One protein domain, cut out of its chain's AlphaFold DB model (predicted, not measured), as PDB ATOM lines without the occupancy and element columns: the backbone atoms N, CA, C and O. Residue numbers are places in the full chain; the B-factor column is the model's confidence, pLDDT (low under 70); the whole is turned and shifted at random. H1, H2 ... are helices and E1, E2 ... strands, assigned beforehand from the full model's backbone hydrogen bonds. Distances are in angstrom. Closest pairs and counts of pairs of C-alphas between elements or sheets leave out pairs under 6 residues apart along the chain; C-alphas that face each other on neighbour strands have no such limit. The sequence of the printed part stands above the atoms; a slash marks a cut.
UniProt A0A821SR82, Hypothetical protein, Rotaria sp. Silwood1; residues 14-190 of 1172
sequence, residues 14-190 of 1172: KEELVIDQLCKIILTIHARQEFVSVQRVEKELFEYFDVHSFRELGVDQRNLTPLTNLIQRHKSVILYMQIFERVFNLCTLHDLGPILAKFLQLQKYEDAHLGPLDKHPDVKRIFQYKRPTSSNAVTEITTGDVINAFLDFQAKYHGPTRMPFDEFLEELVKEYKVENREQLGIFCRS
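AT A GLANCE: This is residues 14 to 190 of the 1172 residues of the protein "Hypothetical protein" of Rotaria sp. Silwood1 (UniProt A0A821SR82). A small two-stranded sheet, E1 and E2, sits between the two ends of a long, loose rod of helices. On one side of it the long helix H4 runs along the rod to meet H1 and H2, with H3 near the tip; on the other side H7 and H8 make a steeply angled pair, beyond which residues 155 to 162 stick out, while H5 and H6 lie in the middle. The printed part has 177 residues, with eight named helices and two named strands in the order H1 H2 H3 H4 E1 H5 H6 H7 H8 E2. The sheet, E1 - E2, is antiparallel; the class is mostly helix, and the whole is loose, with a radius of gyration of the C-alphas of 20.5 A and spans of 71 by 32 by 26 A.

IN THESE COORDINATES: E1 is residues 90 to 92, 7.2 A, and E2 residues 186 to 188, 6.4 A. H4, residues 65 to 87, is the longest helix at 32.6 A, and ends at C-alpha 87 (-68.287, -109.276, -63.101). H5 is residues 93 to 103, 15.2 A, and H6 residues 121 to 127, 10.2 A. H1, residues 14 to 31, begins at C-alpha 14 (-25.276, -104.585, -77.233) and measures 25.6 A; H2 is residues 38 to 49, 16.7 A, and H3 residues 54 to 57, 4.9 A. H7 is residues 143 to 156, 20.3 A, and H8 residues 165 to 175, 15.3 A.

HOW THE PARTS SIT: E1 and E2 are antiparallel at 167 degrees, with N 91 and O 187, and N 187 and O 91, each 2.9 A apart, within hydrogen-bond range. The closest C-alphas of H6 and E2 are Phe 127 and Phe 187, 5.2 A, and those of E1 and H7 are Cys 91 and Thr 143, 5.3 A. H4 is the hub, touching three helices. With residues 78 to 85 alone it touches H6 at a shallow tilt of 24 degrees, the same way, closest at the C-alphas of Met 81 and Asp 122, 6.5 A. H4 touches H1 at a steep tilt of 41 degrees, closest at the C-alphas of Cys 23 and Pro 66, 6.3 A. H7 and H8 only just touch, with 3 pairs of C-alphas within 8 A, closest at Phe 153 and Phe 168, 6.9 A. Every O i to N i+4 pair is within hydrogen-bond range in H1, H2, H6, H7 and H8, against 18 of 19 in H4 and 5 of 7 in H5; H3 is too short for such a pair.

THE WHOLE: The C-alphas of Lys 14 and Pro 160, the two farthest apart, are 72.5 A apart, and the printed part has no cut. The links H5 to H6 and H6 to H7 are long. The mean pLDDT of the printed part is 81.7, and it is under 70 at residues 83, 86 to 89, 132 to 137 and 158 to 163.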
ATOM      1  N   LYS A  14     -24.693-105.673 -78.028       77.38
ATOM      2  CA  LYS A  14     -25.276-104.585 -77.233       77.38
ATOM      3  C   LYS A  14     -26.746-104.841 -76.870       77.38
ATOM      4  O   LYS A  14     -27.136-104.567 -75.740       77.38
ATOM      5  N   GLU A  15     -27.549-105.399 -77.778       80.81
ATOM      6  CA  GLU A  15     -28.918-105.848 -77.477       80.81
ATOM      7  C   GLU A  15     -28.930-106.986 -76.454       80.81
ATOM      8  O   GLU A  15     -29.746-106.961 -75.537       80.81
ATOM      9  N   GLU A  16     -28.016-107.955 -76.559       81.38
ATOM     10  CA  GLU A  16     -27.941-109.067 -75.599       81.38
ATOM     11  C   GLU A  16     -27.554-108.593 -74.190       81.38
ATOM     12  O   GLU A  16     -28.205-108.976 -73.218       81.38
ATOM     13  N   LEU A  17     -26.582-107.677 -74.083       85.94
ATOM     14  CA  LEU A  17     -26.205-107.036 -72.818       85.94
ATOM     15  C   LEU A  17     -27.376-106.265 -72.177       85.94
ATOM     16  O   LEU A  17     -27.586-106.338 -70.966       85.94
ATOM     17  N   VAL A  18     -28.166-105.543 -72.982       86.75
ATOM     18  CA  VAL A  18     -29.357-104.814 -72.506       86.75
ATOM     19  C   VAL A  18     -30.486-105.777 -72.105       86.75
ATOM     20  O   VAL A  18     -31.191-105.510 -71.133       86.75
ATOM     21  N   ILE A  19     -30.648-106.910 -72.796       87.12
ATOM     22  CA  ILE A  19     -31.633-107.956 -72.466       87.12
ATOM     23  C   ILE A  19     -31.306-108.638 -71.129       87.12
ATOM     24  O   ILE A  19     -32.195-108.773 -70.288       87.12
ATOM     25  N   ASP A  20     -30.050-109.027 -70.903       87.06
ATOM     26  CA  ASP A  20     -29.595-109.609 -69.632       87.06
ATOM     27  C   ASP A  20     -29.775-108.623 -68.464       87.06
ATOM     28  O   ASP A  20     -30.359-108.964 -67.429       87.06
ATOM     29  N   GLN A  21     -29.385-107.359 -68.655       90.06
ATOM     30  CA  GLN A  21     -29.545-106.336 -67.623       90.06
ATOM     31  C   GLN A  21     -31.020-106.000 -67.336       90.06
ATOM     32  O   GLN A  21     -31.388-105.829 -66.172       90.06
ATOM     33  N   LEU A  22     -31.897-105.993 -68.347       90.19
ATOM     34  CA  LEU A  22     -33.349-105.880 -68.154       90.19
ATOM     35  C   LEU A  22     -33.909-107.016 -67.287       90.19
ATOM     36  O   LEU A  22     -34.700-106.757 -66.378       90.19
ATOM     37  N   CYS A  23     -33.497-108.263 -67.532       88.06
ATOM     38  CA  CYS A  23     -33.902-109.408 -66.713       88.06
ATOM     39  C   CYS A  23     -33.453-109.244 -65.252       88.06
ATOM     40  O   CYS A  23     -34.256-109.448 -64.338       88.06
ATOM     41  N   LYS A  24     -32.205-108.813 -65.027       89.00
ATOM     42  CA  LYS A  24     -31.661-108.536 -63.687       89.00
ATOM     43  C   LYS A  24     -32.441-107.438 -62.960       89.00
ATOM     44  O   LYS A  24     -32.792-107.624 -61.797       89.00
ATOM     45  N   ILE A  25     -32.765-106.333 -63.632       91.19
ATOM     46  CA  ILE A  25     -33.540-105.217 -63.062       91.19
ATOM     47  C   ILE A  25     -34.960-105.665 -62.679       91.19
ATOM     48  O   ILE A  25     -35.385-105.447 -61.544       91.19
ATOM     49  N   ILE A  26     -35.669-106.359 -63.578       90.00
ATOM     50  CA  ILE A  26     -37.020-106.894 -63.323       90.00
ATOM     51  C   ILE A  26     -37.026-107.804 -62.086       90.00
ATOM     52  O   ILE A  26     -37.844-107.616 -61.182       90.00
ATOM     53  N   LEU A  27     -36.087-108.754 -62.010       89.00
ATOM     54  CA  LEU A  27     -35.969-109.667 -60.871       89.00
ATOM     55  C   LEU A  27     -35.553-108.945 -59.580       89.00
ATOM     56  O   LEU A  27     -36.035-109.301 -58.508       89.00
ATOM     57  N   THR A  28     -34.722-107.902 -59.666       90.75
ATOM     58  CA  THR A  28     -34.287-107.116 -58.500       90.75
ATOM     59  C   THR A  28     -35.439-106.318 -57.893       90.75
ATOM     60  O   THR A  28     -35.643-106.372 -56.682       90.75
ATOM     61  N   ILE A  29     -36.238-105.619 -58.707       89.12
ATOM     62  CA  ILE A  29     -37.405-104.858 -58.222       89.12
ATOM     63  C   ILE A  29     -38.465-105.818 -57.646       89.12
ATOM     64  O   ILE A  29     -39.027-105.558 -56.581       89.12
ATOM     65  N   HIS A  30     -38.679-106.976 -58.283       88.12
ATOM     66  CA  HIS A  30     -39.551-108.033 -57.761       88.12
ATOM     67  C   HIS A  30     -39.065-108.576 -56.401       88.12
ATOM     68  O   HIS A  30     -39.863-108.702 -55.467       88.12
ATOM     69  N   ALA A  31     -37.761-108.831 -56.249       86.25
ATOM     70  CA  ALA A  31     -37.159-109.300 -55.000       86.25
ATOM     71  C   ALA A  31     -37.283-108.277 -53.853       86.25
ATOM     72  O   ALA A  31     -37.501-108.675 -52.710       86.25
ATOM     73  N   ARG A  32     -37.251-106.967 -54.152       86.62
ATOM     74  CA  ARG A  32     -37.541-105.880 -53.188       86.62
ATOM     75  C   ARG A  32     -39.009-105.825 -52.725       86.62
ATOM     76  O   ARG A  32     -39.340-104.989 -51.892       86.62
ATOM     77  N   GLN A  33     -39.892-106.693 -53.238       85.38
ATOM     78  CA  GLN A  33     -41.345-106.671 -52.995       85.38
ATOM     79  C   GLN A  33     -42.028-105.373 -53.486       85.38
ATOM     80  O   GLN A  33     -43.095-104.988 -52.998       85.38
ATOM     81  N   GLU A  34     -41.428-104.711 -54.478       86.31
ATOM     82  CA  GLU A  34     -41.954-103.513 -55.142       86.31
ATOM     83  C   GLU A  34     -42.813-103.875 -56.369       86.31
ATOM     84  O   GLU A  34     -42.731-104.977 -56.909       86.31
ATOM     85  N   PHE A  35     -43.641-102.931 -56.832       89.38
ATOM     86  CA  PHE A  35     -44.390-103.069 -58.086       89.38
ATOM     87  C   PHE A  35     -43.477-102.798 -59.292       89.38
ATOM     88  O   PHE A  35     -42.961-101.690 -59.457       89.38
ATOM     89  N   VAL A  36     -43.305-103.798 -60.160       91.94
ATOM     90  CA  VAL A  36     -42.369-103.763 -61.296       91.94
ATOM     91  C   VAL A  36     -43.000-103.034 -62.488       91.94
ATOM     92  O   VAL A  36     -43.404-103.640 -63.482       91.94
ATOM     93  N   SER A  37     -43.136-101.710 -62.387       90.50
ATOM     94  CA  SER A  37     -43.663-100.891 -63.485       90.50
ATOM     95  C   SER A  37     -42.652-100.759 -64.631       90.50
ATOM     96  O   SER A  37     -41.441-100.709 -64.412       90.50
ATOM     97  N   VAL A  38     -43.157-100.651 -65.864       88.75
ATOM     98  CA  VAL A  38     -42.334-100.457 -67.075       88.75
ATOM     99  C   VAL A  38     -41.434 -99.223 -66.922       88.75
ATOM    100  O   VAL A  38     -40.225 -99.325 -67.077       88.75
ATOM    101  N   GLN A  39     -42.004 -98.103 -66.467       87.81
ATOM    102  CA  GLN A  39     -41.292 -96.846 -66.205       87.81
ATOM    103  C   GLN A  39     -40.175 -96.986 -65.155       87.81
ATOM    104  O   GLN A  39     -39.151 -96.314 -65.251       87.81
ATOM    105  N   ARG A  40     -40.351 -97.843 -64.135       90.44
ATOM    106  CA  ARG A  40     -39.330 -98.074 -63.101       90.44
ATOM    107  C   ARG A  40     -38.168 -98.910 -63.637       90.44
ATOM    108  O   ARG A  40     -37.023 -98.589 -63.336       90.44
ATOM    109  N   VAL A  41     -38.472 -99.928 -64.445       90.94
ATOM    110  CA  VAL A  41     -37.481-100.770 -65.136       90.94
ATOM    111  C   VAL A  41     -36.692 -99.954 -66.163       90.94
ATOM    112  O   VAL A  41     -35.469-100.033 -66.185       90.94
ATOM    113  N   GLU A  42     -37.370 -99.131 -66.966       89.31
ATOM    114  CA  GLU A  42     -36.738 -98.205 -67.916       89.31
ATOM    115  C   GLU A  42     -35.823 -97.210 -67.196       89.31
ATOM    116  O   GLU A  42     -34.683 -97.018 -67.612       89.31
ATOM    117  N   LYS A  43     -36.267 -96.649 -66.062       90.06
ATOM    118  CA  LYS A  43     -35.443 -95.747 -65.254       90.06
ATOM    119  C   LYS A  43     -34.178 -96.424 -64.703       90.06
ATOM    120  O   LYS A  43     -33.099 -95.887 -64.920       90.06
ATOM    121  N   GLU A  44     -34.274 -97.584 -64.039       91.19
ATOM    122  CA  GLU A  44     -33.069 -98.268 -63.517       91.19
ATOM    123  C   GLU A  44     -32.131 -98.743 -64.645       91.19
ATOM    124  O   GLU A  44     -30.920 -98.815 -64.447       91.19
ATOM    125  N   LEU A  45     -32.658 -99.018 -65.847       91.12
ATOM    126  CA  LEU A  45     -31.846 -99.342 -67.025       91.12
ATOM    127  C   LEU A  45     -31.071 -98.118 -67.533       91.12
ATOM    128  O   LEU A  45     -29.883 -98.224 -67.833       91.12
ATOM    129  N   PHE A  46     -31.730 -96.964 -67.632       91.69
ATOM    130  CA  PHE A  46     -31.108 -95.723 -68.091       91.69
ATOM    131  C   PHE A  46     -30.080 -95.187 -67.082       91.69
ATOM    132  O   PHE A  46     -28.997 -94.774 -67.488       91.69
ATOM    133  N   GLU A  47     -30.363 -95.299 -65.778       90.44
ATOM    134  CA  GLU A  47     -29.414 -94.996 -64.693       90.44
ATOM    135  C   GLU A  47     -28.180 -95.922 -64.714       90.44
ATOM    136  O   GLU A  47     -27.085 -95.480 -64.379       90.44
ATOM    137  N   TYR A  48     -28.316 -97.185 -65.139       89.62
ATOM    138  CA  TYR A  48     -27.191 -98.128 -65.235       89.62
ATOM    139  C   TYR A  48     -26.263 -97.876 -66.438       89.62
ATOM    140  O   TYR A  48     -25.067 -98.155 -66.359       89.62
ATOM    141  N   PHE A  49     -26.798 -97.375 -67.556       88.00
ATOM    142  CA  PHE A  49     -26.035 -97.129 -68.788       88.00
ATOM    143  C   PHE A  49     -25.609 -95.660 -68.992       88.00
ATOM    144  O   PHE A  49     -24.993 -95.370 -70.014       88.00
ATOM    145  N   ASP A  50     -25.922 -94.766 -68.046       88.88
ATOM    146  CA  ASP A  50     -25.691 -93.309 -68.106       88.88
ATOM    147  C   ASP A  50     -26.272 -92.653 -69.377       88.88
ATOM    148  O   ASP A  50     -25.594 -92.006 -70.176       88.88
ATOM    149  N   VAL A  51     -27.568 -92.896 -69.596       89.44
ATOM    150  CA  VAL A  51     -28.352 -92.434 -70.757       89.44
ATOM    151  C   VAL A  51     -29.718 -91.912 -70.314       89.44
ATOM    152  O   VAL A  51     -30.111 -92.033 -69.153       89.44
ATOM    153  N   HIS A  52     -30.488 -91.350 -71.242       84.50
ATOM    154  CA  HIS A  52     -31.862 -90.890 -71.031       84.50
ATOM    155  C   HIS A  52     -32.878 -91.535 -71.993       84.50
ATOM    156  O   HIS A  52     -34.085 -91.386 -71.784       84.50
ATOM    157  N   SER A  53     -32.445 -92.279 -73.024       86.50
ATOM    158  CA  SER A  53     -33.370 -93.017 -73.899       86.50
ATOM    159  C   SER A  53     -32.799 -94.270 -74.582       86.50
ATOM    160  O   SER A  53     -31.595 -94.422 -74.799       86.50
ATOM    161  N   PHE A  54     -33.702 -95.139 -75.057       83.94
ATOM    162  CA  PHE A  54     -33.370 -96.264 -75.947       83.94
ATOM    163  C   PHE A  54     -32.677 -95.841 -77.258       83.94
ATOM    164  O   PHE A  54     -31.951 -96.639 -77.853       83.94
ATOM    165  N   ARG A  55     -32.850 -94.584 -77.702       80.94
ATOM    166  CA  ARG A  55     -32.175 -94.066 -78.904       80.94
ATOM    167  C   ARG A  55     -30.686 -93.838 -78.657       80.94
ATOM    168  O   ARG A  55     -29.892 -94.183 -79.524       80.94
ATOM    169  N   GLU A  56     -30.302 -93.344 -77.480       83.06
ATOM    170  CA  GLU A  56     -28.890 -93.207 -77.079       83.06
ATOM    171  C   GLU A  56     -28.234 -94.572 -76.824       83.06
ATOM    172  O   GLU A  56     -27.077 -94.795 -77.187       83.06
ATOM    173  N   LEU A  57     -28.997 -95.541 -76.302       81.00
ATOM    174  CA  LEU A  57     -28.566 -96.943 -76.262       81.00
ATOM    175  C   LEU A  57     -28.321 -97.522 -77.665       81.00
ATOM    176  O   LEU A  57     -27.533 -98.459 -77.792       81.00
ATOM    177  N   GLY A  58     -28.928 -96.967 -78.716       78.69
ATOM    178  CA  GLY A  58     -28.824 -97.483 -80.081       78.69
ATOM    179  C   GLY A  58     -29.539 -98.823 -80.264       78.69
ATOM    180  O   GLY A  58     -29.084 -99.654 -81.045       78.69
ATOM    181  N   VAL A  59     -30.623 -99.050 -79.512       81.38
ATOM    182  CA  VAL A  59     -31.370-100.316 -79.472       81.38
ATOM    183  C   VAL A  59     -32.855-100.060 -79.729       81.38
ATOM    184  O   VAL A  59     -33.444 -99.141 -79.161       81.38
ATOM    185  N   ASP A  60     -33.487-100.885 -80.567       77.62
ATOM    186  CA  ASP A  60     -34.936-100.826 -80.769       77.62
ATOM    187  C   ASP A  60     -35.662-101.468 -79.576       77.62
ATOM    188  O   ASP A  60     -35.505-102.659 -79.301       77.62
ATOM    189  N   GLN A  61     -36.499-100.685 -78.890       78.81
ATOM    190  CA  GLN A  61     -37.310-101.133 -77.751       78.81
ATOM    191  C   GLN A  61     -38.156-102.380 -78.085       78.81
ATOM    192  O   GLN A  61     -38.422-103.195 -77.205       78.81
ATOM    193  N   ARG A  62     -38.543-102.567 -79.356       74.50
ATOM    194  CA  ARG A  62     -39.342-103.712 -79.826       74.50
ATOM    195  C   ARG A  62     -38.567-105.033 -79.811       74.50
ATOM    196  O   ARG A  62     -39.182-106.082 -79.630       74.50
ATOM    197  N   ASN A  63     -37.239-104.987 -79.940       78.38
ATOM    198  CA  ASN A  63     -36.368-106.169 -79.910       78.38
ATOM    199  C   ASN A  63     -36.119-106.675 -78.473       78.38
ATOM    200  O   ASN A  63     -35.647-107.798 -78.276       78.38
ATOM    201  N   LEU A  64     -36.440-105.867 -77.456       84.06
ATOM    202  CA  LEU A  64     -36.179-106.154 -76.046       84.06
ATOM    203  C   LEU A  64     -37.255-107.074 -75.453       84.06
ATOM    204  O   LEU A  64     -38.132-106.648 -74.699       84.06
ATOM    205  N   THR A  65     -37.155-108.370 -75.765       83.38
ATOM    206  CA  THR A  65     -38.096-109.424 -75.340       83.38
ATOM    207  C   THR A  65     -38.522-109.352 -73.859       83.38
ATOM    208  O   THR A  65     -39.722-109.465 -73.603       83.38
ATOM    209  N   PRO A  66     -37.635-109.107 -72.865       84.94
ATOM    210  CA  PRO A  66     -38.049-109.010 -71.459       84.94
ATOM    211  C   PRO A  66     -39.032-107.861 -71.193       84.94
ATOM    212  O   PRO A  66     -39.988-108.029 -70.433       84.94
ATOM    213  N   LEU A  67     -38.821-106.715 -71.850       85.19
ATOM    214  CA  LEU A  67     -39.632-105.506 -71.713       85.19
ATOM    215  C   LEU A  67     -40.982-105.671 -72.421       85.19
ATOM    216  O   LEU A  67     -42.024-105.384 -71.831       85.19
ATOM    217  N   THR A  68     -40.988-106.233 -73.634       81.19
ATOM    218  CA  THR A  68     -42.220-106.596 -74.356       81.19
ATOM    219  C   THR A  68     -43.071-107.577 -73.541       81.19
ATOM    220  O   THR A  68     -44.263-107.340 -73.332       81.19
ATOM    221  N   ASN A  69     -42.452-108.614 -72.965       84.81
ATOM    222  CA  ASN A  69     -43.137-109.587 -72.111       84.81
ATOM    223  C   ASN A  69     -43.636-108.966 -70.793       84.81
ATOM    224  O   ASN A  69     -44.644-109.416 -70.246       84.81
ATOM    225  N   LEU A  70     -42.950-107.956 -70.244       86.81
ATOM    226  CA  LEU A  70     -43.412-107.196 -69.074       86.81
ATOM    227  C   LEU A  70     -44.652-106.350 -69.418       86.81
ATOM    228  O   LEU A  70     -45.660-106.419 -68.715       86.81
ATOM    229  N   ILE A  71     -44.614-105.615 -70.535       82.38
ATOM    230  CA  ILE A  71     -45.741-104.819 -71.048       82.38
ATOM    231  C   ILE A  71     -46.968-105.707 -71.311       82.38
ATOM    232  O   ILE A  71     -48.089-105.327 -70.970       82.38
ATOM    233  N   GLN A  72     -46.773-106.898 -71.886       79.44
ATOM    234  CA  GLN A  72     -47.856-107.849 -72.140       79.44
ATOM    235  C   GLN A  72     -48.473-108.385 -70.838       79.44
ATOM    236  O   GLN A  72     -49.696-108.387 -70.713       79.44
ATOM    237  N   ARG A  73     -47.655-108.760 -69.842       83.81
ATOM    238  CA  ARG A  73     -48.141-109.196 -68.519       83.81
ATOM    239  C   ARG A  73     -48.959-108.107 -67.813       83.81
ATOM    240  O   ARG A  73     -50.060-108.403 -67.348       83.81
ATOM    241  N   HIS A  74     -48.495-106.853 -67.814       85.62
ATOM    242  CA  HIS A  74     -49.272-105.716 -67.289       85.62
ATOM    243  C   HIS A  74     -50.613-105.548 -68.010       85.62
ATOM    244  O   HIS A  74     -51.647-105.454 -67.354       85.62
ATOM    245  N   LYS A  75     -50.629-105.572 -69.351       77.94
ATOM    246  CA  LYS A  75     -51.874-105.478 -70.137       77.94
ATOM    247  C   LYS A  75     -52.871-106.585 -69.778       77.94
ATOM    248  O   LYS A  75     -54.052-106.289 -69.624       77.94
ATOM    249  N   SER A  76     -52.405-107.822 -69.594       77.06
ATOM    250  CA  SER A  76     -53.252-108.946 -69.177       77.06
ATOM    251  C   SER A  76     -53.864-108.741 -67.788       77.06
ATOM    252  O   SER A  76     -55.063-108.962 -67.624       77.06
ATOM    253  N   VAL A  77     -53.089-108.279 -66.796       83.56
ATOM    254  CA  VAL A  77     -53.617-108.023 -65.441       83.56
ATOM    255  C   VAL A  77     -54.580-106.835 -65.431       83.56
ATOM    256  O   VAL A  77     -55.659-106.944 -64.856       83.56
ATOM    257  N   ILE A  78     -54.257-105.730 -66.111       81.81
ATOM    258  CA  ILE A  78     -55.143-104.556 -66.215       81.81
ATOM    259  C   ILE A  78     -56.479-104.943 -66.869       81.81
ATOM    260  O   ILE A  78     -57.542-104.621 -66.336       81.81
ATOM    261  N   LEU A  79     -56.445-105.690 -67.981       70.00
ATOM    262  CA  LEU A  79     -57.650-106.199 -68.642       70.00
ATOM    263  C   LEU A  79     -58.459-107.117 -67.715       70.00
ATOM    264  O   LEU A  79     -59.680-106.982 -67.635       70.00
ATOM    265  N   TYR A  80     -57.791-108.011 -66.975       78.44
ATOM    266  CA  TYR A  80     -58.464-108.861 -65.997       78.44
ATOM    267  C   TYR A  80     -59.147-108.036 -64.903       78.44
ATOM    268  O   TYR A  80     -60.317-108.272 -64.617       78.44
ATOM    269  N   MET A  81     -58.475-107.032 -64.328       83.25
ATOM    270  CA  MET A  81     -59.055-106.203 -63.266       83.25
ATOM    271  C   MET A  81     -60.242-105.356 -63.756       83.25
ATOM    272  O   MET A  81     -61.225-105.211 -63.029       83.25
ATOM    273  N   GLN A  82     -60.217-104.875 -65.005       73.12
ATOM    274  CA  GLN A  82     -61.357-104.191 -65.635       73.12
ATOM    275  C   GLN A  82     -62.572-105.113 -65.845       73.12
ATOM    276  O   GLN A  82     -63.717-104.660 -65.762       73.12
ATOM    277  N   ILE A  83     -62.345-106.406 -66.103       58.22
ATOM    278  CA  ILE A  83     -63.405-107.423 -66.171       58.22
ATOM    279  C   ILE A  83     -63.879-107.786 -64.756       58.22
ATOM    280  O   ILE A  83     -65.083-107.842 -64.510       58.22
ATOM    281  N   PHE A  84     -62.956-107.969 -63.810       77.06
ATOM    282  CA  PHE A  84     -63.235-108.297 -62.413       77.06
ATOM    283  C   PHE A  84     -64.181-107.275 -61.770       77.06
ATOM    284  O   PHE A  84     -65.243-107.646 -61.270       77.06
ATOM    285  N   GLU A  85     -63.857-105.984 -61.890       70.06
ATOM    286  CA  GLU A  85     -64.651-104.857 -61.380       70.06
ATOM    287  C   GLU A  85     -66.058-104.772 -62.005       70.06
ATOM    288  O   GLU A  85     -66.959-104.149 -61.436       70.06
ATOM    289  N   ARG A  86     -66.282-105.430 -63.153       60.22
ATOM    290  CA  ARG A  86     -67.583-105.544 -63.833       60.22
ATOM    291  C   ARG A  86     -68.342-106.832 -63.495       60.22
ATOM    292  O   ARG A  86     -69.568-106.776 -63.399       60.22
ATOM    293  N   VAL A  87     -67.660-107.950 -63.266       56.34
ATOM    294  CA  VAL A  87     -68.287-109.276 -63.101       56.34
ATOM    295  C   VAL A  87     -68.501-109.664 -61.635       56.34
ATOM    296  O   VAL A  87     -69.561-110.192 -61.302       56.34
ATOM    297  N   PHE A  88     -67.540-109.406 -60.749       61.59
ATOM    298  CA  PHE A  88     -67.577-109.924 -59.379       61.59
ATOM    299  C   PHE A  88     -68.427-109.040 -58.452       61.59
ATOM    300  O   PHE A  88     -68.467-107.816 -58.583       61.59
ATOM    301  N   ASN A  89     -69.107-109.678 -57.493       69.44
ATOM    302  CA  ASN A  89     -69.932-109.011 -56.475       69.44
ATOM    303  C   ASN A  89     -69.394-109.197 -55.045       69.44
ATOM    304  O   ASN A  89     -69.681-108.361 -54.189       69.44
ATOM    305  N   LEU A  90     -68.619-110.259 -54.803       80.00
ATOM    306  CA  LEU A  90     -67.851-110.540 -53.589       80.00
ATOM    307  C   LEU A  90     -66.605-111.350 -54.000       80.00
ATOM    308  O   LEU A  90     -66.733-112.236 -54.846       80.00
ATOM    309  N   CYS A  91     -65.432-111.028 -53.454       85.38
ATOM    310  CA  CYS A  91     -64.190-111.807 -53.572       85.38
ATOM    311  C   CYS A  91     -63.167-111.307 -52.537       85.38
ATOM    312  O   CYS A  91     -63.156-110.112 -52.229       85.38
ATOM    313  N   THR A  92     -62.281-112.162 -52.026       88.94
ATOM    314  CA  THR A  92     -61.158-111.739 -51.168       88.94
ATOM    315  C   THR A  92     -59.847-111.623 -51.950       88.94
ATOM    316  O   THR A  92     -59.663-112.228 -53.007       88.94
ATOM    317  N   LEU A  93     -58.913-110.819 -51.439       88.94
ATOM    318  CA  LEU A  93     -57.593-110.618 -52.044       88.94
ATOM    319  C   LEU A  93     -56.754-111.908 -52.038       88.94
ATOM    320  O   LEU A  93     -55.971-112.130 -52.959       88.94
ATOM    321  N   HIS A  94     -56.969-112.763 -51.034       87.88
ATOM    322  CA  HIS A  94     -56.436-114.123 -50.972       87.88
ATOM    323  C   HIS A  94     -56.901-114.956 -52.179       87.88
ATOM    324  O   HIS A  94     -56.071-115.474 -52.924       87.88
ATOM    325  N   ASP A  95     -58.210-115.012 -52.436       85.81
ATOM    326  CA  ASP A  95     -58.780-115.818 -53.524       85.81
ATOM    327  C   ASP A  95     -58.443-115.254 -54.916       85.81
ATOM    328  O   ASP A  95     -58.279-116.009 -55.879       85.81
ATOM    329  N   LEU A  96     -58.289-113.929 -55.038       87.88
ATOM    330  CA  LEU A  96     -57.908-113.276 -56.292       87.88
ATOM    331  C   LEU A  96     -56.538-113.749 -56.813       87.88
ATOM    332  O   LEU A  96     -56.370-113.863 -58.027       87.88
ATOM    333  N   GLY A  97     -55.574-114.037 -55.932       85.94
ATOM    334  CA  GLY A  97     -54.216-114.444 -56.317       85.94
ATOM    335  C   GLY A  97     -54.176-115.713 -57.179       85.94
ATOM    336  O   GLY A  97     -53.730-115.641 -58.327       85.94
ATOM    337  N   PRO A  98     -54.693-116.859 -56.695       84.12
ATOM    338  CA  PRO A  98     -54.819-118.088 -57.479       84.12
ATOM    339  C   PRO A  98     -55.658-117.926 -58.756       84.12
ATOM    340  O   PRO A  98     -55.352-118.542 -59.778       84.12
ATOM    341  N   ILE A  99     -56.694-117.078 -58.734       79.12
ATOM    342  CA  ILE A  99     -57.534-116.810 -59.912       79.12
ATOM    343  C   ILE A  99     -56.741-116.056 -60.995       79.12
ATOM    344  O   ILE A  99     -56.778-116.451 -62.164       79.12
ATOM    345  N   LEU A 100     -55.982-115.018 -60.623       83.75
ATOM    346  CA  LEU A 100     -55.102-114.284 -61.540       83.75
ATOM    347  C   LEU A 100     -53.943-115.150 -62.044       83.75
ATOM    348  O   LEU A 100     -53.653-115.117 -63.238       83.75
ATOM    349  N   ALA A 101     -53.321-115.957 -61.179       84.69
ATOM    350  CA  ALA A 101     -52.284-116.910 -61.578       84.69
ATOM    351  C   ALA A 101     -52.804-117.858 -62.673       84.69
ATOM    352  O   ALA A 101     -52.218-117.950 -63.752       84.69
ATOM    353  N   LYS A 102     -53.981-118.460 -62.455       77.00
ATOM    354  CA  LYS A 102     -54.639-119.340 -63.429       77.00
ATOM    355  C   LYS A 102     -55.011-118.625 -64.733       77.00
ATOM    356  O   LYS A 102     -54.889-119.224 -65.799       77.00
ATOM    357  N   PHE A 103     -55.431-117.357 -64.679       75.56
ATOM    358  CA  PHE A 103     -55.691-116.545 -65.877       75.56
ATOM    359  C   PHE A 103     -54.411-116.250 -66.679       75.56
ATOM    360  O   PHE A 103     -54.427-116.308 -67.906       75.56
ATOM    361  N   LEU A 104     -53.294-115.994 -65.992       77.94
ATOM    362  CA  LEU A 104     -51.972-115.781 -66.590       77.94
ATOM    363  C   LEU A 104     -51.259-117.084 -67.008       77.94
ATOM    364  O   LEU A 104     -50.175-117.010 -67.579       77.94
ATOM    365  N   GLN A 105     -51.863-118.255 -66.761       81.00
ATOM    366  CA  GLN A 105     -51.293-119.593 -66.996       81.00
ATOM    367  C   GLN A 105     -50.035-119.894 -66.150       81.00
ATOM    368  O   GLN A 105     -49.112-120.577 -66.591       81.00
ATOM    369  N   LEU A 106     -50.021-119.391 -64.914       82.62
ATOM    370  CA  LEU A 106     -48.948-119.528 -63.925       82.62
ATOM    371  C   LEU A 106     -49.401-120.375 -62.722       82.62
ATOM    372  O   LEU A 106     -50.600-120.575 -62.515       82.62
ATOM    373  N   GLN A 107     -48.452-120.860 -61.913       77.31
ATOM    374  CA  GLN A 107     -48.762-121.590 -60.673       77.31
ATOM    375  C   GLN A 107     -49.093-120.618 -59.532       77.31
ATOM    376  O   GLN A 107     -49.990-120.878 -58.730       77.31
ATOM    377  N   LYS A 108     -48.393-119.482 -59.479       85.25
ATOM    378  CA  LYS A 108     -48.605-118.378 -58.535       85.25
ATOM    379  C   LYS A 108     -48.616-117.033 -59.260       85.25
ATOM    380  O   LYS A 108     -48.192-116.927 -60.408       85.25
ATOM    381  N   TYR A 109     -49.108-115.987 -58.598       86.38
ATOM    382  CA  TYR A 109     -49.091-114.636 -59.170       86.38
ATOM    383  C   TYR A 109     -47.660-114.079 -59.228       86.38
ATOM    384  O   TYR A 109     -47.283-113.386 -60.170       86.38
ATOM    385  N   GLU A 110     -46.840-114.442 -58.245       86.25
ATOM    386  CA  GLU A 110     -45.453-114.011 -58.076       86.25
ATOM    387  C   GLU A 110     -44.563-114.462 -59.251       86.25
ATOM    388  O   GLU A 110     -43.664-113.721 -59.655       86.25
ATOM    389  N   ASP A 111     -44.884-115.604 -59.873       86.25
ATOM    390  CA  ASP A 111     -44.249-116.118 -61.098       86.25
ATOM    391  C   ASP A 111     -44.352-115.124 -62.277       86.25
ATOM    392  O   ASP A 111     -43.574-115.185 -63.228       86.25
ATOM    393  N   ALA A 112     -45.297-114.174 -62.233       84.88
ATOM    394  CA  ALA A 112     -45.422-113.126 -63.243       84.88
ATOM    395  C   ALA A 112     -44.299-112.077 -63.147       84.88
ATOM    396  O   ALA A 112     -44.126-111.298 -64.087       84.88
ATOM    397  N   HIS A 113     -43.552-112.036 -62.037       88.81
ATOM    398  CA  HIS A 113     -42.508-111.052 -61.719       88.81
ATOM    399  C   HIS A 113     -42.975-109.587 -61.830       88.81
ATOM    400  O   HIS A 113     -42.212-108.707 -62.224       88.81
ATOM    401  N   LEU A 114     -44.238-109.315 -61.480       88.44
ATOM    402  CA  LEU A 114     -44.815-107.960 -61.444       88.44
ATOM    403  C   LEU A 114     -44.667-107.268 -60.075       88.44
ATOM    404  O   LEU A 114     -45.051-106.109 -59.922       88.44
ATOM    405  N   GLY A 115     -44.116-107.977 -59.087       87.25
ATOM    406  CA  GLY A 115     -44.202-107.617 -57.670       87.25
ATOM    407  C   GLY A 115     -45.294-108.417 -56.948       87.25
ATOM    408  O   GLY A 115     -45.867-109.331 -57.542       87.25
ATOM    409  N   PRO A 116     -45.588-108.101 -55.676       87.94
ATOM    410  CA  PRO A 116     -46.673-108.727 -54.929       87.94
ATOM    411  C   PRO A 116     -48.034-108.108 -55.284       87.94
ATOM    412  O   PRO A 116     -48.138-106.909 -55.561       87.94
ATOM    413  N   LEU A 117     -49.093-108.922 -55.237       87.94
ATOM    414  CA  LEU A 117     -50.428-108.574 -55.746       87.94
ATOM    415  C   LEU A 117     -51.031-107.297 -55.126       87.94
ATOM    416  O   LEU A 117     -51.622-106.488 -55.842       87.94
ATOM    417  N   ASP A 118     -50.832-107.062 -53.824       85.88
ATOM    418  CA  ASP A 118     -51.320-105.869 -53.110       85.88
ATOM    419  C   ASP A 118     -50.663-104.553 -53.561       85.88
ATOM    420  O   ASP A 118     -51.164-103.469 -53.251       85.88
ATOM    421  N   LYS A 119     -49.540-104.625 -54.285       86.44
ATOM    422  CA  LYS A 119     -48.843-103.451 -54.828       86.44
ATOM    423  C   LYS A 119     -49.335-103.063 -56.224       86.44
ATOM    424  O   LYS A 119     -49.049-101.948 -56.658       86.44
ATOM    425  N   HIS A 120     -50.077-103.932 -56.916       89.44
ATOM    426  CA  HIS A 120     -50.589-103.637 -58.254       89.44
ATOM    427  C   HIS A 120     -51.625-102.491 -58.202       89.44
ATOM    428  O   HIS A 120     -52.593-102.597 -57.440       89.44
ATOM    429  N   PRO A 121     -51.495-101.417 -59.013       87.06
ATOM    430  CA  PRO A 121     -52.336-100.220 -58.910       87.06
ATOM    431  C   PRO A 121     -53.846-100.491 -58.918       87.06
ATOM    432  O   PRO A 121     -54.546-100.027 -58.021       87.06
ATOM    433  N   ASP A 122     -54.351-101.288 -59.867       84.44
ATOM    434  CA  ASP A 122     -55.784-101.619 -59.931       84.44
ATOM    435  C   ASP A 122     -56.278-102.479 -58.765       84.44
ATOM    436  O   ASP A 122     -57.396-102.286 -58.296       84.44
ATOM    437  N   VAL A 123     -55.454-103.393 -58.247       87.56
ATOM    438  CA  VAL A 123     -55.828-104.223 -57.092       87.56
ATOM    439  C   VAL A 123     -55.947-103.337 -55.857       87.56
ATOM    440  O   VAL A 123     -56.970-103.355 -55.174       87.56
ATOM    441  N   LYS A 124     -54.953-102.470 -55.632       87.06
ATOM    442  CA  LYS A 124     -54.970-101.471 -54.559       87.06
ATOM    443  C   LYS A 124     -56.145-100.491 -54.692       87.06
ATOM    444  O   LYS A 124     -56.729-100.117 -53.680       87.06
ATOM    445  N   ARG A 125     -56.524-100.105 -55.916       87.88
ATOM    446  CA  ARG A 125     -57.695 -99.255 -56.208       87.88
ATOM    447  C   ARG A 125     -59.018 -99.945 -55.866       87.88
ATOM    448  O   ARG A 125     -59.875 -99.324 -55.246       87.88
ATOM    449  N   ILE A 126     -59.185-101.204 -56.273       84.25
ATOM    450  CA  ILE A 126     -60.451-101.947 -56.167       84.25
ATOM    451  C   ILE A 126     -60.684-102.483 -54.746       84.25
ATOM    452  O   ILE A 126     -61.796-102.388 -54.234       84.25
ATOM    453  N   PHE A 127     -59.646-103.007 -54.090       87.19
ATOM    454  CA  PHE A 127     -59.739-103.586 -52.741       87.19
ATOM    455  C   PHE A 127     -59.463-102.574 -51.620       87.19
ATOM    456  O   PHE A 127     -59.694-102.886 -50.456       87.19
ATOM    457  N   GLN A 128     -58.919-101.394 -51.947       83.38
ATOM    458  CA  GLN A 128     -58.480-100.357 -50.993       83.38
ATOM    459  C   GLN A 128     -57.500-100.867 -49.912       83.38
ATOM    460  O   GLN A 128     -57.310-100.231 -48.874       83.38
ATOM    461  N   TYR A 129     -56.865-102.014 -50.172       84.38
ATOM    462  CA  TYR A 129     -56.141-102.798 -49.178       84.38
ATOM    463  C   TYR A 129     -54.904-102.076 -48.632       84.38
ATOM    464  O   TYR A 129     -54.123-101.466 -49.372       84.38
ATOM    465  N   LYS A 130     -54.699-102.208 -47.321       80.44
ATOM    466  CA  LYS A 130     -53.519-101.731 -46.596       80.44
ATOM    467  C   LYS A 130     -52.817-102.950 -45.998       80.44
ATOM    468  O   LYS A 130     -53.397-103.626 -45.159       80.44
ATOM    469  N   ARG A 131     -51.575-103.232 -46.409       74.94
ATOM    470  CA  ARG A 131     -50.773-104.320 -45.816       74.94
ATOM    471  C   ARG A 131     -50.482-103.997 -44.333       74.94
ATOM    472  O   ARG A 131     -50.122-102.848 -44.070       74.94
ATOM    473  N   PRO A 132     -50.628-104.949 -43.387       69.50
ATOM    474  CA  PRO A 132     -50.320-104.721 -41.974       69.50
ATOM    475  C   PRO A 132     -48.870-104.291 -41.725       69.50
ATOM    476  O   PRO A 132     -47.953-104.707 -42.432       69.50
ATOM    477  N   THR A 133     -48.650-103.512 -40.667       64.62
ATOM    478  CA  THR A 133     -47.306-103.087 -40.226       64.62
ATOM    479  C   THR A 133     -46.519-104.208 -39.536       64.62
ATOM    480  O   THR A 133     -45.301-104.127 -39.407       64.62
ATOM    481  N   SER A 134     -47.218-105.253 -39.082       58.31
ATOM    482  CA  SER A 134     -46.705-106.364 -38.271       58.31
ATOM    483  C   SER A 134     -46.469-107.667 -39.049       58.31
ATOM    484  O   SER A 134     -45.860-108.589 -38.511       58.31
ATOM    485  N   SER A 135     -46.938-107.769 -40.300       58.75
ATOM    486  CA  SER A 135     -46.828-108.981 -41.121       58.75
ATOM    487  C   SER A 135     -46.673-108.655 -42.604       58.75
ATOM    488  O   SER A 135     -47.322-107.755 -43.135       58.75
ATOM    489  N   ASN A 136     -45.835-109.431 -43.295       59.72
ATOM    490  CA  ASN A 136     -45.638-109.315 -44.741       59.72
ATOM    491  C   ASN A 136     -46.676-110.082 -45.580       59.72
ATOM    492  O   ASN A 136     -46.695-109.904 -46.798       59.72
ATOM    493  N   ALA A 137     -47.511-110.918 -44.960       64.50
ATOM    494  CA  ALA A 137     -48.529-111.711 -45.647       64.50
ATOM    495  C   ALA A 137     -49.841-110.931 -45.867       64.50
ATOM    496  O   ALA A 137     -50.103-109.913 -45.224       64.50
ATOM    497  N   VAL A 138     -50.671-111.428 -46.786       73.44
ATOM    498  CA  VAL A 138     -52.084-111.040 -46.908       73.44
ATOM    499  C   VAL A 138     -52.908-111.934 -45.981       73.44
ATOM    500  O   VAL A 138     -52.597-113.112 -45.839       73.44
ATOM    501  N   THR A 139     -53.946-111.379 -45.355       77.50
ATOM    502  CA  THR A 139     -54.875-112.117 -44.486       77.50
ATOM    503  C   THR A 139     -55.505-113.303 -45.225       77.50
ATOM    504  O   THR A 139     -56.144-113.122 -46.263       77.50
ATOM    505  N   GLU A 140     -55.343-114.513 -44.684       81.25
ATOM    506  CA  GLU A 140     -55.872-115.768 -45.240       81.25
ATOM    507  C   GLU A 140     -57.372-115.923 -44.925       81.25
ATOM    508  O   GLU A 140     -57.788-116.757 -44.126       81.25
ATOM    509  N   ILE A 141     -58.191-115.060 -45.530       86.50
ATOM    510  CA  ILE A 141     -59.658-115.105 -45.470       86.50
ATOM    511  C   ILE A 141     -60.215-115.417 -46.860       86.50
ATOM    512  O   ILE A 141     -59.909-114.714 -47.827       86.50
ATOM    513  N   THR A 142     -61.034-116.461 -46.985       84.62
ATOM    514  CA  THR A 142     -61.659-116.830 -48.262       84.62
ATOM    515  C   THR A 142     -63.036-116.189 -48.422       84.62
ATOM    516  O   THR A 142     -63.706-115.789 -47.467       84.62
ATOM    517  N   THR A 143     -63.512-116.145 -49.661       80.75
ATOM    518  CA  THR A 143     -64.873-115.721 -50.008       80.75
ATOM    519  C   THR A 143     -65.931-116.626 -49.364       80.75
ATOM    520  O   THR A 143     -67.035-116.164 -49.080       80.75
ATOM    521  N   GLY A 144     -65.602-117.897 -49.099       74.75
ATOM    522  CA  GLY A 144     -66.475-118.830 -48.385       74.75
ATOM    523  C   GLY A 144     -66.652-118.453 -46.915       74.75
ATOM    524  O   GLY A 144     -67.783-118.405 -46.432       74.75
ATOM    525  N   ASP A 145     -65.561-118.101 -46.236       82.25
ATOM    526  CA  ASP A 145     -65.576-117.716 -44.818       82.25
ATOM    527  C   ASP A 145     -66.408-116.448 -44.605       82.25
ATOM    528  O   ASP A 145     -67.288-116.418 -43.746       82.25
ATOM    529  N   VAL A 146     -66.228-115.439 -45.471       84.00
ATOM    530  CA  VAL A 146     -67.028-114.201 -45.450       84.00
ATOM    531  C   VAL A 146     -68.524-114.485 -45.631       84.00
ATOM    532  O   VAL A 146     -69.348-113.844 -44.980       84.00
ATOM    533  N   ILE A 147     -68.905-115.445 -46.484       79.88
ATOM    534  CA  ILE A 147     -70.315-115.829 -46.678       79.88
ATOM    535  C   ILE A 147     -70.868-116.554 -45.444       79.88
ATOM    536  O   ILE A 147     -71.994-116.268 -45.033       79.88
ATOM    537  N   ASN A 148     -70.094-117.458 -44.840       80.75
ATOM    538  CA  ASN A 148     -70.508-118.210 -43.652       80.75
ATOM    539  C   ASN A 148     -70.673-117.286 -42.435       80.75
ATOM    540  O   ASN A 148     -71.746-117.254 -41.836       80.75
ATOM    541  N   ALA A 149     -69.675-116.444 -42.149       83.12
ATOM    542  CA  ALA A 149     -69.749-115.445 -41.085       83.12
ATOM    543  C   ALA A 149     -70.935-114.481 -41.287       83.12
ATOM    544  O   ALA A 149     -71.627-114.131 -40.330       83.12
ATOM    545  N   PHE A 150     -71.229-114.086 -42.534       83.75
ATOM    546  CA  PHE A 150     -72.379-113.231 -42.849       83.75
ATOM    547  C   PHE A 150     -73.726-113.943 -42.631       83.75
ATOM    548  O   PHE A 150     -74.694-113.314 -42.198       83.75
ATOM    549  N   LEU A 151     -73.812-115.252 -42.897       78.50
ATOM    550  CA  LEU A 151     -74.999-116.061 -42.600       78.50
ATOM    551  C   LEU A 151     -75.234-116.194 -41.089       78.50
ATOM    552  O   LEU A 151     -76.371-116.026 -40.644       78.50
ATOM    553  N   ASP A 152     -74.180-116.414 -40.304       80.62
ATOM    554  CA  ASP A 152     -74.270-116.494 -38.841       80.62
ATOM    555  C   ASP A 152     -74.585-115.129 -38.211       80.62
ATOM    556  O   ASP A 152     -75.429-115.037 -37.317       80.62
ATOM    557  N   PHE A 153     -74.000-114.041 -38.723       82.31
ATOM    558  CA  PHE A 153     -74.383-112.672 -38.363       82.31
ATOM    559  C   PHE A 153     -75.867-112.408 -38.667       82.31
ATOM    560  O   PHE A 153     -76.613-111.934 -37.808       82.31
ATOM    561  N   GLN A 154     -76.342-112.804 -39.854       77.31
ATOM    562  CA  GLN A 154     -77.754-112.698 -40.231       77.31
ATOM    563  C   GLN A 154     -78.679-113.539 -39.335       77.31
ATOM    564  O   GLN A 154     -79.831-113.153 -39.136       77.31
ATOM    565  N   ALA A 155     -78.213-114.674 -38.806       74.00
ATOM    566  CA  ALA A 155     -78.984-115.504 -37.882       74.00
ATOM    567  C   ALA A 155     -79.096-114.873 -36.481       74.00
ATOM    568  O   ALA A 155     -80.157-114.966 -35.864       74.00
ATOM    569  N   LYS A 156     -78.038-114.196 -36.009       76.25
ATOM    570  CA  LYS A 156     -78.017-113.422 -34.751       76.25
ATOM    571  C   LYS A 156     -78.837-112.121 -34.840       76.25
ATOM    572  O   LYS A 156     -79.388-111.670 -33.840       76.25
ATOM    573  N   TYR A 157     -78.904-111.492 -36.016       74.31
ATOM    574  CA  TYR A 157     -79.521-110.174 -36.194       74.31
ATOM    575  C   TYR A 157     -81.059-110.232 -36.216       74.31
ATOM    576  O   TYR A 157     -81.668-110.906 -37.049       74.31
ATOM    577  N   HIS A 158     -81.712-109.485 -35.320       63.06
ATOM    578  CA  HIS A 158     -83.180-109.435 -35.187       63.06
ATOM    579  C   HIS A 158     -83.772-108.024 -35.401       63.06
ATOM    580  O   HIS A 158     -84.923-107.768 -35.050       63.06
ATOM    581  N   GLY A 159     -82.996-107.091 -35.967       59.19
ATOM    582  CA  GLY A 159     -83.433-105.710 -36.196       59.19
ATOM    583  C   GLY A 159     -84.455-105.560 -37.343       59.19
ATOM    584  O   GLY A 159     -84.378-106.288 -38.334       59.19
ATOM    585  N   PRO A 160     -85.390-104.590 -37.261       44.44
ATOM    586  CA  PRO A 160     -86.419-104.354 -38.285       44.44
ATOM    587  C   PRO A 160     -85.912-103.586 -39.524       44.44
ATOM    588  O   PRO A 160     -86.677-103.337 -40.455       44.44
ATOM    589  N   THR A 161     -84.649-103.161 -39.532       57.97
ATOM    590  CA  THR A 161     -84.045-102.263 -40.528       57.97
ATOM    591  C   THR A 161     -83.053-102.979 -41.454       57.97
ATOM    592  O   THR A 161     -82.752-104.166 -41.317       57.97
ATOM    593  N   ARG A 162     -82.562-102.252 -42.469       61.19
ATOM    594  CA  ARG A 162     -81.490-102.702 -43.370       61.19
ATOM    595  C   ARG A 162     -80.254-103.096 -42.551       61.19
ATOM    596  O   ARG A 162     -79.805-102.308 -41.729       61.19
ATOM    597  N   MET A 163     -79.714-104.286 -42.819       67.69
ATOM    598  CA  MET A 163     -78.596-104.860 -42.064       67.69
ATOM    599  C   MET A 163     -77.363-103.929 -42.061       67.69
ATOM    600  O   MET A 163     -76.968-103.467 -43.141       67.69
ATOM    601  N   PRO A 164     -76.747-103.670 -40.893       73.94
ATOM    602  CA  PRO A 164     -75.539-102.862 -40.776       73.94
ATOM    603  C   PRO A 164     -74.314-103.677 -41.210       73.94
ATOM    604  O   PRO A 164     -73.904-104.623 -40.544       73.94
ATOM    605  N   PHE A 165     -73.732-103.325 -42.356       77.38
ATOM    606  CA  PHE A 165     -72.571-104.048 -42.883       77.38
ATOM    607  C   PHE A 165     -71.258-103.664 -42.183       77.38
ATOM    608  O   PHE A 165     -70.376-104.507 -42.040       77.38
ATOM    609  N   ASP A 166     -71.128-102.423 -41.710       80.50
ATOM    610  CA  ASP A 166     -69.940-101.983 -40.972       80.50
ATOM    611  C   ASP A 166     -69.798-102.719 -39.622       80.50
ATOM    612  O   ASP A 166     -68.692-103.124 -39.276       80.50
ATOM    613  N   GLU A 167     -70.906-103.019 -38.927       83.88
ATOM    614  CA  GLU A 167     -70.917-103.866 -37.716       83.88
ATOM    615  C   GLU A 167     -70.430-105.300 -38.003       83.88
ATOM    616  O   GLU A 167     -69.650-105.863 -37.235       83.88
ATOM    617  N   PHE A 168     -70.833-105.877 -39.141       87.31
ATOM    618  CA  PHE A 168     -70.353-107.188 -39.589       87.31
ATOM    619  C   PHE A 168     -68.851-107.177 -39.925       87.31
ATOM    620  O   PHE A 168     -68.122-108.088 -39.527       87.31
ATOM    621  N   LEU A 169     -68.358-106.138 -40.614       85.56
ATOM    622  CA  LEU A 169     -66.917-105.979 -40.837       85.56
ATOM    623  C   LEU A 169     -66.155-105.818 -39.523       85.56
ATOM    624  O   LEU A 169     -65.048-106.329 -39.406       85.56
ATOM    625  N   GLU A 170     -66.724-105.134 -38.533       86.62
ATOM    626  CA  GLU A 170     -66.129-105.036 -37.207       86.62
ATOM    627  C   GLU A 170     -66.048-106.385 -36.473       86.62
ATOM    628  O   GLU A 170     -65.080-106.601 -35.744       86.62
ATOM    629  N   GLU A 171     -67.019-107.292 -36.642       85.31
ATOM    630  CA  GLU A 171     -66.939-108.660 -36.098       85.31
ATOM    631  C   GLU A 171     -65.801-109.444 -36.782       85.31
ATOM    632  O   GLU A 171     -64.942-109.984 -36.084       85.31
ATOM    633  N   LEU A 172     -65.680-109.371 -38.117       87.19
ATOM    634  CA  LEU A 172     -64.553-109.961 -38.862       87.19
ATOM    635  C   LEU A 172     -63.184-109.358 -38.491       87.19
ATOM    636  O   LEU A 172     -62.200-110.088 -38.379       87.19
ATOM    637  N   VAL A 173     -63.096-108.040 -38.275       87.75
ATOM    638  CA  VAL A 173     -61.866-107.361 -37.818       87.75
ATOM    639  C   VAL A 173     -61.402-107.933 -36.473       87.75
ATOM    640  O   VAL A 173     -60.211-108.195 -36.294       87.75
ATOM    641  N   LYS A 174     -62.342-108.179 -35.548       85.50
ATOM    642  CA  LYS A 174     -62.079-108.754 -34.217       85.50
ATOM    643  C   LYS A 174     -61.709-110.242 -34.303       85.50
ATOM    644  O   LYS A 174     -60.779-110.668 -33.622       85.50
ATOM    645  N   GLU A 175     -62.389-111.011 -35.152       85.19
ATOM    646  CA  GLU A 175     -62.147-112.445 -35.370       85.19
ATOM    647  C   GLU A 175     -60.764-112.719 -35.984       85.19
ATOM    648  O   GLU A 175     -59.963-113.465 -35.413       85.19
ATOM    649  N   TYR A 176     -60.437-112.042 -37.089       83.81
ATOM    650  CA  TYR A 176     -59.158-112.180 -37.799       83.81
ATOM    651  C   TYR A 176     -58.019-111.343 -37.184       83.81
ATOM    652  O   TYR A 176     -56.892-111.379 -37.678       83.81
ATOM    653  N   LYS A 177     -58.282-110.627 -36.078       83.00
ATOM    654  CA  LYS A 177     -57.307-109.850 -35.280       83.00
ATOM    655  C   LYS A 177     -56.513-108.814 -36.087       83.00
ATOM    656  O   LYS A 177     -55.339-108.566 -35.804       83.00
ATOM    657  N   VAL A 178     -57.152-108.206 -37.081       82.69
ATOM    658  CA  VAL A 178     -56.572-107.101 -37.855       82.69
ATOM    659  C   VAL A 178     -56.866-105.753 -37.187       82.69
ATOM    660  O   VAL A 178     -57.785-105.628 -36.385       82.69
ATOM    661  N   GLU A 179     -56.086-104.723 -37.504       78.94
ATOM    662  CA  GLU A 179     -56.220-103.387 -36.906       78.94
ATOM    663  C   GLU A 179     -57.352-102.573 -37.554       78.94
ATOM    664  O   GLU A 179     -57.952-101.710 -36.921       78.94
ATOM    665  N   ASN A 180     -57.606-102.799 -38.849       83.56
ATOM    666  CA  ASN A 180     -58.506-101.993 -39.677       83.56
ATOM    667  C   ASN A 180     -59.195-102.865 -40.736       83.56
ATOM    668  O   ASN A 180     -58.588-103.792 -41.270       83.56
ATOM    669  N   ARG A 181     -60.417-102.506 -41.151       83.75
ATOM    670  CA  ARG A 181     -61.154-103.229 -42.211       83.75
ATOM    671  C   ARG A 181     -60.396-103.327 -43.543       83.75
ATOM    672  O   ARG A 181     -60.523-104.324 -44.246       83.75
ATOM    673  N   GLU A 182     -59.552-102.345 -43.877       84.12
ATOM    674  CA  GLU A 182     -58.737-102.388 -45.102       84.12
ATOM    675  C   GLU A 182     -57.600-103.434 -45.055       84.12
ATOM    676  O   GLU A 182     -56.964-103.674 -46.078       84.12
ATOM    677  N   GLN A 183     -57.354-104.085 -43.910       85.69
ATOM    678  CA  GLN A 183     -56.453-105.241 -43.779       85.69
ATOM    679  C   GLN A 183     -57.174-106.591 -43.991       85.69
ATOM    680  O   GLN A 183     -56.508-107.616 -44.123       85.69
ATOM    681  N   LEU A 184     -58.513-106.622 -44.082       84.25
ATOM    682  CA  LEU A 184     -59.259-107.848 -44.419       84.25
ATOM    683  C   LEU A 184     -59.162-108.206 -45.912       84.25
ATOM    684  O   LEU A 184     -59.331-109.362 -46.280       84.25
ATOM    685  N   GLY A 185     -58.916-107.227 -46.792       86.19
ATOM    686  CA  GLY A 185     -58.796-107.474 -48.234       86.19
ATOM    687  C   GLY A 185     -60.074-108.013 -48.893       86.19
ATOM    688  O   GLY A 185     -59.985-108.773 -49.852       86.19
ATOM    689  N   ILE A 186     -61.258-107.643 -48.396       87.31
ATOM    690  CA  ILE A 186     -62.551-108.061 -48.958       87.31
ATOM    691  C   ILE A 186     -63.021-107.024 -49.985       87.31
ATOM    692  O   ILE A 186     -63.285-105.875 -49.633       87.31
ATOM    693  N   PHE A 187     -63.204-107.433 -51.241       86.88
ATOM    694  CA  PHE A 187     -63.960-106.662 -52.228       86.88
ATOM    695  C   PHE A 187     -65.420-107.118 -52.228       86.88
ATOM    696  O   PHE A 187     -65.712-108.296 -52.428       86.88
ATOM    697  N   CYS A 188     -66.355-106.180 -52.075       81.50
ATOM    698  CA  CYS A 188     -67.775-106.431 -52.289       81.50
ATOM    699  C   CYS A 188     -68.454-105.211 -52.913       81.50
ATOM    700  O   CYS A 188     -68.229-104.078 -52.494       81.50
ATOM    701  N   ARG A 189     -69.312-105.451 -53.908       77.44
ATOM    702  CA  ARG A 189     -70.008-104.392 -54.652       77.44
ATOM    703  C   ARG A 189     -71.305-103.929 -53.983       77.44
ATOM    704  O   ARG A 189     -71.670-102.764 -54.106       77.44
ATOM    705  N   SER A 190     -72.066-104.841 -53.371       74.81
ATOM    706  CA  SER A 190     -73.436-104.551 -52.926       74.81
ATOM    707  C   SER A 190     -73.900-105.472 -51.798       74.81
ATOM    708  O   SER A 190     -74.313-106.613 -52.013       74.81
TER     709      SER A 190